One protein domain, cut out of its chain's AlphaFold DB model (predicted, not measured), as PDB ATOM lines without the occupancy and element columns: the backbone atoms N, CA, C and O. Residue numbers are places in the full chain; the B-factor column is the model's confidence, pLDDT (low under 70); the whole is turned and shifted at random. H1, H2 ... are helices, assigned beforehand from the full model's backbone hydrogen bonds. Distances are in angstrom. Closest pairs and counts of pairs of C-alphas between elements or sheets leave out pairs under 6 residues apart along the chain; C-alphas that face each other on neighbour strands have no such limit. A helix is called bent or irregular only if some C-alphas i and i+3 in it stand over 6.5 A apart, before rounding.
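What this domain is: This is residues 4 to 80 of the 85 residues of an uncharacterized protein of Deltaproteobacteria bacterium RIFOXYA12_FULL_58_15 (UniProt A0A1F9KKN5). Two long helices, H1 and H5, make a T: H5 sets out with residues 61 to 66 from the middle stretch of H1, residues 10 to 18, and runs away from it about perpendicular. The short H2 packs in the angle between the last part of H1 and H5, H3 runs beside the first part of H1, the short H4 folds back from the start of H5, and residues 74 to 80 stick out. The printed part has 77 residues with five named helices, H1 to H5 in chain order, and no named strand; the class is all helix. It is compact, with a radius of gyration of the C-alphas of 12.0 A and spans of 31 by 30 by 21 A.

Where its parts are: Find C-alpha 4 at (82.796, 99.949, 95.335); from there H1, residues 4 to 22, runs 26.5 A to C-alpha 22 at (95.052, 80.483, 108.470). H5, residues 61 to 79, is also 26.5 A long and ends at C-alpha 79 at (105.573, 77.707, 79.242). H3, residues 35 to 47, is 19.5 A long and irregular: C-alphas 36 and 39 are 7.0 A apart. The short helices are H2, residues 27 to 33, 9.7 A, and H4, residues 52 to 59, 10.7 A.

How they stand to each other: Begin at H1 and H5, the hubs, touching three helices each. They touch about perpendicular, at 85 degrees; their closest C-alphas, those of Asp 14 and Phe 63, are 4.2 A apart. H2 touches H1, residues 17 to 21 alone, at a steep tilt of 66 degrees, opposite ways, closest at the C-alphas of Ala 17 and Leu 30, 6.4 A. H2 also touches H5, residues 66 to 70 alone, about perpendicular at 78 degrees; the closest C-alphas, Asp 27 and Val 69, are 6.1 A apart. H3 touches H1, residues 6 to 13 alone, opposite ways at a shallow tilt of 34.6 degrees, only just short of steep; the closest C-alphas, Lys 6 and Leu 44, are 6.3 A apart. H4 and H5 touch only at the corner, closest at the C-alphas of Ala 57 and Tyr 64, 4.4 A. H4 is close to H1 but not clearly touching, with the C-alphas of Ala 10 and Leu 56 closest at 6.8 A. H2 and H4 are apart, as are H3 and H5. In H1, H2, H4 and H5 every O i to N i+4 pair is within hydrogen-bond range; in H3, 7 of 9 are.

The domain as a whole: The two C-alphas farthest apart, those of Ser 4 and Gly 80, are 37.5 A from each other. The four links are tight, and the printed part has no cut. Look at residues 74 to 80, of which 74 to 79 belong to H5: this stretch stands free. The mean pLDDT of the printed part is 95.9, and no printed residue is under 70.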
ATOM      1  N   SER A   4      83.271 100.632  94.121       94.69
ATOM      2  CA  SER A   4      82.796  99.949  95.335       94.69
ATOM      3  C   SER A   4      82.614  98.450  95.109       94.69
ATOM      4  O   SER A   4      82.901  97.650  95.994       94.69
ATOM      5  N   GLU A   5      82.135  98.066  93.928       95.69
ATOM      6  CA  GLU A   5      81.947  96.666  93.557       95.69
ATOM      7  C   GLU A   5      83.297  95.956  93.363       95.69
ATOM      8  O   GLU A   5      83.470  94.846  93.865       95.69
ATOM      9  N   LYS A   6      84.289  96.624  92.750       95.88
ATOM     10  CA  LYS A   6      85.673  96.112  92.657       95.88
ATOM     11  C   LYS A   6      86.249  95.809  94.042       95.88
ATOM     12  O   LYS A   6      86.747  94.711  94.277       95.88
ATOM     13  N   LEU A   7      86.121  96.763  94.967       97.06
ATOM     14  CA  LEU A   7      86.586  96.617  96.349       97.06
ATOM     15  C   LEU A   7      85.863  95.484  97.086       97.06
ATOM     16  O   LEU A   7      86.493  94.733  97.825       97.06
ATOM     17  N   ALA A   8      84.553  95.328  96.877       97.12
ATOM     18  CA  ALA A   8      83.781  94.258  97.504       97.12
ATOM     19  C   ALA A   8      84.217  92.865  97.020       97.12
ATOM     20  O   ALA A   8      84.346  91.947  97.833       97.12
ATOM     21  N   ILE A   9      84.477  92.708  95.718       97.56
ATOM     22  CA  ILE A   9      84.987  91.450  95.158       97.56
ATOM     23  C   ILE A   9      86.396  91.165  95.683       97.56
ATOM     24  O   ILE A   9      86.620  90.079  96.216       97.56
ATOM     25  N   ALA A  10      87.311  92.138  95.605       97.69
ATOM     26  CA  ALA A  10      88.681  91.982  96.097       97.69
ATOM     27  C   ALA A  10      88.705  91.584  97.581       97.69
ATOM     28  O   ALA A  10      89.344  90.601  97.940       97.69
ATOM     29  N   ARG A  11      87.909  92.256  98.424       98.19
ATOM     30  CA  ARG A  11      87.786  91.933  99.851       98.19
ATOM     31  C   ARG A  11      87.213  90.538 100.109       98.19
ATOM     32  O   ARG A  11      87.613  89.878 101.063       98.19
ATOM     33  N   ARG A  12      86.249  90.074  99.310       98.00
ATOM     34  CA  ARG A  12      85.693  88.720  99.472       98.00
ATOM     35  C   ARG A  12      86.732  87.651  99.143       98.00
ATOM     36  O   ARG A  12      86.835  86.674  99.881       98.00
ATOM     37  N   ILE A  13      87.485  87.850  98.064       98.12
ATOM     38  CA  ILE A  13      88.579  86.959  97.666       98.12
ATOM     39  C   ILE A  13      89.665  86.958  98.744       98.12
ATOM     40  O   ILE A  13      90.086  85.895  99.183       98.12
ATOM     41  N   ASP A  14      90.039  88.138  99.230       98.44
ATOM     42  CA  ASP A  14      90.993  88.315 100.319       98.44
ATOM     43  C   ASP A  14      90.606  87.523 101.574       98.44
ATOM     44  O   ASP A  14      91.354  86.661 102.029       98.44
ATOM     45  N   LEU A  15      89.381  87.715 102.071       98.25
ATOM     46  CA  LEU A  15      88.883  87.003 103.248       98.25
ATOM     47  C   LEU A  15      88.871  85.481 103.067       98.25
ATOM     48  O   LEU A  15      89.105  84.747 104.027       98.25
ATOM     49  N   ALA A  16      88.560  84.991 101.867       97.88
ATOM     50  CA  ALA A  16      88.569  83.561 101.589       97.88
ATOM     51  C   ALA A  16      90.002  83.004 101.531       97.88
ATOM     52  O   ALA A  16      90.272  81.974 102.150       97.88
ATOM     53  N   ALA A  17      90.935  83.730 100.909       97.88
ATOM     54  CA  ALA A  17      92.348  83.366 100.891       97.88
ATOM     55  C   ALA A  17      92.938  83.314 102.310       97.88
ATOM     56  O   ALA A  17      93.568  82.326 102.684       97.88
ATOM     57  N   HIS A  18      92.652  84.320 103.143       98.12
ATOM     58  CA  HIS A  18      93.069  84.348 104.551       98.12
ATOM     59  C   HIS A  18      92.544  83.154 105.346       98.12
ATOM     60  O   HIS A  18      93.283  82.585 106.143       98.12
ATOM     61  N   LYS A  19      91.293  82.732 105.127       97.88
ATOM     62  CA  LYS A  19      90.735  81.549 105.803       97.88
ATOM     63  C   LYS A  19      91.494  80.270 105.458       97.88
ATOM     64  O   LYS A  19      91.737  79.463 106.350       97.88
ATOM     65  N   ILE A  20      91.863  80.093 104.190       97.88
ATOM     66  CA  ILE A  20      92.624  78.924 103.729       97.88
ATOM     67  C   ILE A  20      94.039  78.954 104.316       97.88
ATOM     68  O   ILE A  20      94.482  77.970 104.907       97.88
ATOM     69  N   LEU A  21      94.715  80.102 104.235       95.50
ATOM     70  CA  LEU A  21      96.070  80.284 104.762       95.50
ATOM     71  C   LEU A  21      96.125  80.105 106.286       95.50
ATOM     72  O   LEU A  21      97.014  79.431 106.802       95.50
ATOM     73  N   ALA A  22      95.148  80.641 107.019       96.88
ATOM     74  CA  ALA A  22      95.052  80.483 108.470       96.88
ATOM     75  C   ALA A  22      94.807  79.024 108.898       96.88
ATOM     76  O   ALA A  22      95.170  78.647 110.010       96.88
ATOM     77  N   ALA A  23      94.227  78.199 108.022       97.06
ATOM     78  CA  ALA A  23      94.075  76.762 108.233       97.06
ATOM     79  C   ALA A  23      95.345  75.955 107.883       97.06
ATOM     80  O   ALA A  23      95.323  74.728 107.953       97.06
ATOM     81  N   GLY A  24      96.446  76.623 107.516       96.12
ATOM     82  CA  GLY A  24      97.693  75.989 107.087       96.12
ATOM     83  C   GLY A  24      97.687  75.535 105.626       96.12
ATOM     84  O   GLY A  24      98.522  74.716 105.252       96.12
ATOM     85  N   GLY A  25      96.747  76.030 104.814       95.88
ATOM     86  CA  GLY A  25      96.692  75.743 103.383       95.88
ATOM     87  C   GLY A  25      97.850  76.380 102.614       95.88
ATOM     88  O   GLY A  25      98.292  77.483 102.936       95.88
ATOM     89  N   ASP A  26      98.318  75.679 101.589       94.31
ATOM     90  CA  ASP A  26      99.358  76.118 100.661       94.31
ATOM     91  C   ASP A  26      98.762  76.681  99.353       94.31
ATOM     92  O   ASP A  26      97.552  76.900  99.231       94.31
ATOM     93  N   ASP A  27      99.612  76.921  98.355       94.00
ATOM     94  CA  ASP A  27      99.206  77.459  97.055       94.00
ATOM     95  C   ASP A  27      98.228  76.531  96.311       94.00
ATOM     96  O   ASP A  27      97.312  77.001  95.631       94.00
ATOM     97  N   THR A  28      98.358  75.210  96.472       93.75
ATOM     98  CA  THR A  28      97.410  74.241  95.904       93.75
ATOM     99  C   THR A  28      96.058  74.328  96.607       93.75
ATOM    100  O   THR A  28      95.018  74.350  95.942       93.75
ATOM    101  N   ALA A  29      96.051  74.441  97.937       96.25
ATOM    102  CA  ALA A  29      94.828  74.654  98.703       96.25
ATOM    103  C   ALA A  29      94.147  75.982  98.335       96.25
ATOM    104  O   ALA A  29      92.921  76.022  98.232       96.25
ATOM    105  N   LEU A  30      94.917  77.046  98.080       96.50
ATOM    106  CA  LEU A  30      94.393  78.312  97.567       96.50
ATOM    107  C   LEU A  30      93.769  78.147  96.182       96.50
ATOM    108  O   LEU A  30      92.657  78.617  95.967       96.50
ATOM    109  N   PHE A  31      94.439  77.473  95.250       94.88
ATOM    110  CA  PHE A  31      93.904  77.282  93.902       94.88
ATOM    111  C   PHE A  31      92.584  76.498  93.911       94.88
ATOM    112  O   PHE A  31      91.589  76.938  93.334       94.88
ATOM    113  N   ILE A  32      92.553  75.363  94.613       94.81
ATOM    114  CA  ILE A  32      91.380  74.482  94.662       94.81
ATOM    115  C   ILE A  32      90.259  75.111  95.497       94.81
ATOM    116  O   ILE A  32      89.105  75.151  95.069       94.81
ATOM    117  N   GLY A  33      90.586  75.628  96.683       94.88
ATOM    118  CA  GLY A  33      89.611  76.156  97.640       94.88
ATOM    119  C   GLY A  33      88.919  77.441  97.185       94.88
ATOM    120  O   GLY A  33      87.884  77.810  97.732       94.88
ATOM    121  N   MET A  34      89.462  78.108  96.166       96.06
ATOM    122  CA  MET A  34      88.935  79.358  95.619       96.06
ATOM    123  C   MET A  34      88.233  79.167  94.268       96.06
ATOM    124  O   MET A  34      87.892  80.156  93.617       96.06
ATOM    125  N   ALA A  35      87.979  77.924  93.838       94.50
ATOM    126  CA  ALA A  35      87.439  77.649  92.509       94.50
ATOM    127  C   ALA A  35      86.093  78.339  92.229       94.50
ATOM    128  O   ALA A  35      85.885  78.883  91.144       94.50
ATOM    129  N   GLU A  36      85.208  78.415  93.226       95.25
ATOM    130  CA  GLU A  36      83.925  79.124  93.112       95.25
ATOM    131  C   GLU A  36      84.082  80.650  92.981       95.25
ATOM    132  O   GLU A  36      83.184  81.326  92.486       95.25
ATOM    133  N   LEU A  37      85.228  81.203  93.393       95.44
ATOM    134  CA  LEU A  37      85.549  82.630  93.297       95.44
ATOM    135  C   LEU A  37      86.310  82.989  92.010       95.44
ATOM    136  O   LEU A  37      86.502  84.175  91.732       95.44
ATOM    137  N   MET A  38      86.710  82.009  91.189       94.56
ATOM    138  CA  MET A  38      87.368  82.263  89.899       94.56
ATOM    139  C   MET A  38      86.543  83.151  88.946       94.56
ATOM    140  O   MET A  38      87.126  84.076  88.374       94.56
ATOM    141  N   PRO A  39      85.217  82.964  88.777       96.06
ATOM    142  CA  PRO A  39      84.421  83.839  87.914       96.06
ATOM    143  C   PRO A  39      84.426  85.297  88.381       96.06
ATOM    144  O   PRO A  39      84.479  86.217  87.565       96.06
ATOM    145  N   ASP A  40      84.422  85.518  89.696       95.56
ATOM    146  CA  ASP A  40      84.475  86.854  90.278       95.56
ATOM    147  C   ASP A  40      85.849  87.500  90.105       95.56
ATOM    148  O   ASP A  40      85.931  88.676  89.750       95.56
ATOM    149  N   PHE A  41      86.925  86.728  90.287       96.19
ATOM    150  CA  PHE A  41      88.281  87.185  89.994       96.19
ATOM    151  C   PHE A  41      88.431  87.566  88.516       96.19
ATOM    152  O   PHE A  41      88.952  88.636  88.203       96.19
ATOM    153  N   LYS A  42      87.906  86.745  87.597       95.25
ATOM    154  CA  LYS A  42      87.914  87.050  86.163       95.25
ATOM    155  C   LYS A  42      87.119  88.316  85.849       95.25
ATOM    156  O   LYS A  42      87.615  89.184  85.138       95.25
ATOM    157  N   ARG A  43      85.917  88.459  86.411       95.69
ATOM    158  CA  ARG A  43      85.102  89.671  86.249       95.69
ATOM    159  C   ARG A  43      85.825  90.912  86.774       95.69
ATOM    160  O   ARG A  43      85.693  91.980  86.179       95.69
ATOM    161  N   LEU A  44      86.565  90.778  87.875       96.12
ATOM    162  CA  LEU A  44      87.410  91.838  88.414       96.12
ATOM    163  C   LEU A  44      88.500  92.229  87.417       96.12
ATOM    164  O   LEU A  44      88.533  93.390  87.018       96.12
ATOM    165  N   MET A  45      89.285  91.259  86.951       94.88
ATOM    166  CA  MET A  45      90.355  91.453  85.971       94.88
ATOM    167  C   MET A  45      89.856  92.096  84.665       94.88
ATOM    168  O   MET A  45      90.450  93.059  84.185       94.88
ATOM    169  N   ASP A  46      88.731  91.620  84.122       96.00
ATOM    170  CA  ASP A  46      88.149  92.124  82.870       96.00
ATOM    171  C   ASP A  46      87.632  93.575  82.997       96.00
ATOM    172  O   ASP A  46      87.477  94.278  82.000       96.00
ATOM    173  N   ALA A  47      87.335  94.038  84.217       93.88
ATOM    174  CA  ALA A  47      86.766  95.362  84.473       93.88
ATOM    175  C   ALA A  47      87.740  96.352  85.134       93.88
ATOM    176  O   ALA A  47      87.364  97.509  85.379       93.88
ATOM    177  N   THR A  48      88.953  95.913  85.468       93.75
ATOM    178  CA  THR A  48      90.024  96.771  85.977       93.75
ATOM    179  C   THR A  48      90.784  97.463  84.853       93.75
ATOM    180  O   THR A  48      91.056  96.881  83.808       93.75
ATOM    181  N   LEU A  49      91.149  98.719  85.087       92.31
ATOM    182  CA  LEU A  49      92.089  99.475  84.271       92.31
ATOM    183  C   LEU A  49      93.534  99.073  84.615       92.31
ATOM    184  O   LEU A  49      93.779  98.533  85.702       92.31
ATOM    185  N   PRO A  50      94.509  99.366  83.733       91.00
ATOM    186  CA  PRO A  50      95.920  99.147  84.035       91.00
ATOM    187  C   PRO A  50      96.314  99.739  85.398       91.00
ATOM    188  O   PRO A  50      95.999 100.892  85.692       91.00
ATOM    189  N   GLY A  51      96.973  98.936  86.240       92.00
ATOM    190  CA  GLY A  51      97.407  99.314  87.591       92.00
ATOM    191  C   GLY A  51      96.337  99.234  88.692       92.00
ATOM    192  O   GLY A  51      96.678  99.275  89.873       92.00
ATOM    193  N   GLU A  52      95.047  99.070  88.369       94.62
ATOM    194  CA  GLU A  52      94.019  98.901  89.410       94.62
ATOM    195  C   GLU A  52      94.137  97.548  90.122       94.62
ATOM    196  O   GLU A  52      93.925  97.483  91.331       94.62
ATOM    197  N   MET A  53      94.517  96.485  89.407       94.62
ATOM    198  CA  MET A  53      94.791  95.179  90.023       94.62
ATOM    199  C   MET A  53      95.947  95.263  91.023       94.62
ATOM    200  O   MET A  53      95.822  94.750  92.131       94.62
ATOM    201  N   ASP A  54      97.022  95.978  90.676       95.50
ATOM    202  CA  ASP A  54      98.169  96.193  91.566       95.50
ATOM    203  C   ASP A  54      97.770  97.011  92.799       95.50
ATOM    204  O   ASP A  54      98.158  96.699  93.924       95.50
ATOM    205  N   SER A  55      96.924  98.028  92.610       96.12
ATOM    206  CA  SER A  55      96.365  98.812  93.714       96.12
ATOM    207  C   SER A  55      95.527  97.949  94.661       96.12
ATOM    208  O   SER A  55      95.680  98.049  95.880       96.12
ATOM    209  N   LEU A  56      94.680  97.061  94.131       96.44
ATOM    210  CA  LEU A  56      93.906  96.116  94.942       96.44
ATOM    211  C   LEU A  56      94.820  95.117  95.664       96.44
ATOM    212  O   LEU A  56      94.646  94.895  96.857       96.44
ATOM    213  N   ALA A  57      95.827  94.579  94.977       96.69
ATOM    214  CA  ALA A  57      96.831  93.689  95.553       96.69
ATOM    215  C   ALA A  57      97.648  94.342  96.679       96.69
ATOM    216  O   ALA A  57      97.977  93.683  97.659       96.69
ATOM    217  N   SER A  58      97.932  95.643  96.583       97.00
ATOM    218  CA  SER A  58      98.623  96.377  97.651       97.00
ATOM    219  C   SER A  58      97.761  96.589  98.905       97.00
ATOM    220  O   SER A  58      98.297  96.758  99.997       97.00
ATOM    221  N   GLN A  59      96.432  96.587  98.750       96.94
ATOM    222  CA  GLN A  59      95.467  96.811  99.832       96.94
ATOM    223  C   GLN A  59      94.998  95.510 100.493       96.94
ATOM    224  O   GLN A  59      94.611  95.526 101.660       96.94
ATOM    225  N   PHE A  60      95.006  94.408  99.745       97.94
ATOM    226  CA  PHE A  60      94.459  93.116 100.140       97.94
ATOM    227  C   PHE A  60      95.504  92.026  99.875       97.94
ATOM    228  O   PHE A  60      95.663  91.547  98.750       97.94
ATOM    229  N   ASP A  61      96.254  91.654 100.908       96.94
ATOM    230  CA  ASP A  61      97.389  90.736 100.803       96.94
ATOM    231  C   ASP A  61      96.960  89.294 100.492       96.94
ATOM    232  O   ASP A  61      97.638  88.607  99.730       96.94
ATOM    233  N   GLY A  62      95.810  88.836 100.991       97.12
ATOM    234  CA  GLY A  62      95.238  87.539 100.629       97.12
ATOM    235  C   GLY A  62      94.766  87.506  99.177       97.12
ATOM    236  O   GLY A  62      94.989  86.520  98.473       97.12
ATOM    237  N   PHE A  63      94.185  88.607  98.691       97.81
ATOM    238  CA  PHE A  63      93.875  88.765  97.267       97.81
ATOM    239  C   PHE A  63      95.147  88.722  96.412       97.81
ATOM    240  O   PHE A  63      95.180  88.008  95.409       97.81
ATOM    241  N   TYR A  64      96.209  89.419  96.827       97.44
ATOM    242  CA  TYR A  64      97.509  89.356  96.161       97.44
ATOM    243  C   TYR A  64      98.067  87.930  96.116       97.44
ATOM    244  O   TYR A  64      98.490  87.475  95.053       97.44
ATOM    245  N   ARG A  65      98.029  87.194  97.236       96.88
ATOM    246  CA  ARG A  65      98.477  85.792  97.284       96.88
ATOM    247  C   ARG A  65      97.727  84.934  96.279       96.88
ATOM    248  O   ARG A  65      98.359  84.230  95.498       96.88
ATOM    249  N   TYR A  66      96.405  85.049  96.246       97.44
ATOM    250  CA  TYR A  66      95.598  84.318  95.280       97.44
ATOM    251  C   TYR A  66      95.936  84.694  93.827       97.44
ATOM    252  O   TYR A  66      96.118  83.810  92.991       97.44
ATOM    253  N   ALA A  67      96.109  85.985  93.528       96.50
ATOM    254  CA  ALA A  67      96.516  86.444  92.201       96.50
ATOM    255  C   ALA A  67      97.877  85.861  91.772       96.50
ATOM    256  O   ALA A  67      98.012  85.409  90.638       96.50
ATOM    257  N   LYS A  68      98.862  85.798  92.681       96.88
ATOM    258  CA  LYS A  68     100.185  85.206  92.408       96.88
ATOM    259  C   LYS A  68     100.127  83.705  92.140       96.88
ATOM    260  O   LYS A  68     100.867  83.226  91.281       96.88
ATOM    261  N   VAL A  69      99.258  82.971  92.836       96.69
ATOM    262  CA  VAL A  69      99.025  81.544  92.560       96.69
ATOM    263  C   VAL A  69      98.487  81.367  91.141       96.69
ATOM    264  O   VAL A  69      99.047  80.597  90.364       96.69
ATOM    265  N   LEU A  70      97.459  82.134  90.765       95.19
ATOM    266  CA  LEU A  70      96.890  82.075  89.416       95.19
ATOM    267  C   LEU A  70      97.891  82.493  88.334       95.19
ATOM    268  O   LEU A  70      97.949  81.860  87.284       95.19
ATOM    269  N   GLU A  71      98.698  83.523  88.587       95.19
ATOM    270  CA  GLU A  71      99.762  83.959  87.678       95.19
ATOM    271  C   GLU A  71     100.820  82.868  87.480       95.19
ATOM    272  O   GLU A  71     101.241  82.622  86.354       95.19
ATOM    273  N   THR A  72     101.210  82.172  88.553       95.75
ATOM    274  CA  THR A  72     102.174  81.061  88.492       95.75
ATOM    275  C   THR A  72     101.629  79.911  87.649       95.75
ATOM    276  O   THR A  72     102.327  79.397  86.778       95.75
ATOM    277  N   ILE A  73     100.358  79.551  87.847       93.38
ATOM    278  CA  ILE A  73      99.692  78.505  87.062       93.38
ATOM    279  C   ILE A  73      99.584  78.919  85.592       93.38
ATOM    280  O   ILE A  73      99.960  78.154  84.708       93.38
ATOM    281  N   ALA A  74      99.120  80.139  85.312       92.75
ATOM    282  CA  ALA A  74      99.020  80.654  83.949       92.75
ATOM    283  C   ALA A  74     100.390  80.696  83.251       92.75
ATOM    284  O   ALA A  74     100.486  80.357  82.072       92.75
ATOM    285  N   GLY A  75     101.448  81.063  83.981       96.19
ATOM    286  CA  GLY A  75     102.827  81.028  83.504       96.19
ATOM    287  C   GLY A  75     103.291  79.616  83.151       96.19
ATOM    288  O   GLY A  75     103.806  79.413  82.054       96.19
ATOM    289  N   GLY A  76     103.041  78.635  84.022       95.00
ATOM    290  CA  GLY A  76     103.372  77.231  83.760       95.00
ATOM    291  C   GLY A  76     102.627  76.661  82.549       95.00
ATOM    292  O   GLY A  76     103.221  75.963  81.731       95.00
ATOM    293  N   ILE A  77     101.352  77.026  82.366       93.88
ATOM    294  CA  ILE A  77     100.576  76.661  81.167       93.88
ATOM    295  C   ILE A  77     101.198  77.291  79.916       93.88
ATOM    296  O   ILE A  77     101.431  76.608  78.921       93.88
ATOM    297  N   ALA A  78     101.502  78.591  79.956       94.69
ATOM    298  CA  ALA A  78     102.089  79.304  78.822       94.69
ATOM    299  C   ALA A  78     103.490  78.788  78.449       94.69
ATOM    300  O   ALA A  78     103.860  78.816  77.275       94.69
ATOM    301  N   ALA A  79     104.256  78.310  79.431       96.12
ATOM    302  CA  ALA A  79     105.573  77.707  79.242       96.12
ATOM    303  C   ALA A  79     105.517  76.240  78.766       96.12
ATOM    304  O   ALA A  79     106.549  75.694  78.379       96.12
ATOM    305  N   GLY A  80     104.338  75.604  78.778       93.50
ATOM    306  CA  GLY A  80     104.186  74.172  78.497       93.50
ATOM    307  C   GLY A  80     104.684  73.265  79.631       93.50
ATOM    308  O   GLY A  80     104.953  72.092  79.403       93.50
TER     309      GLY A  80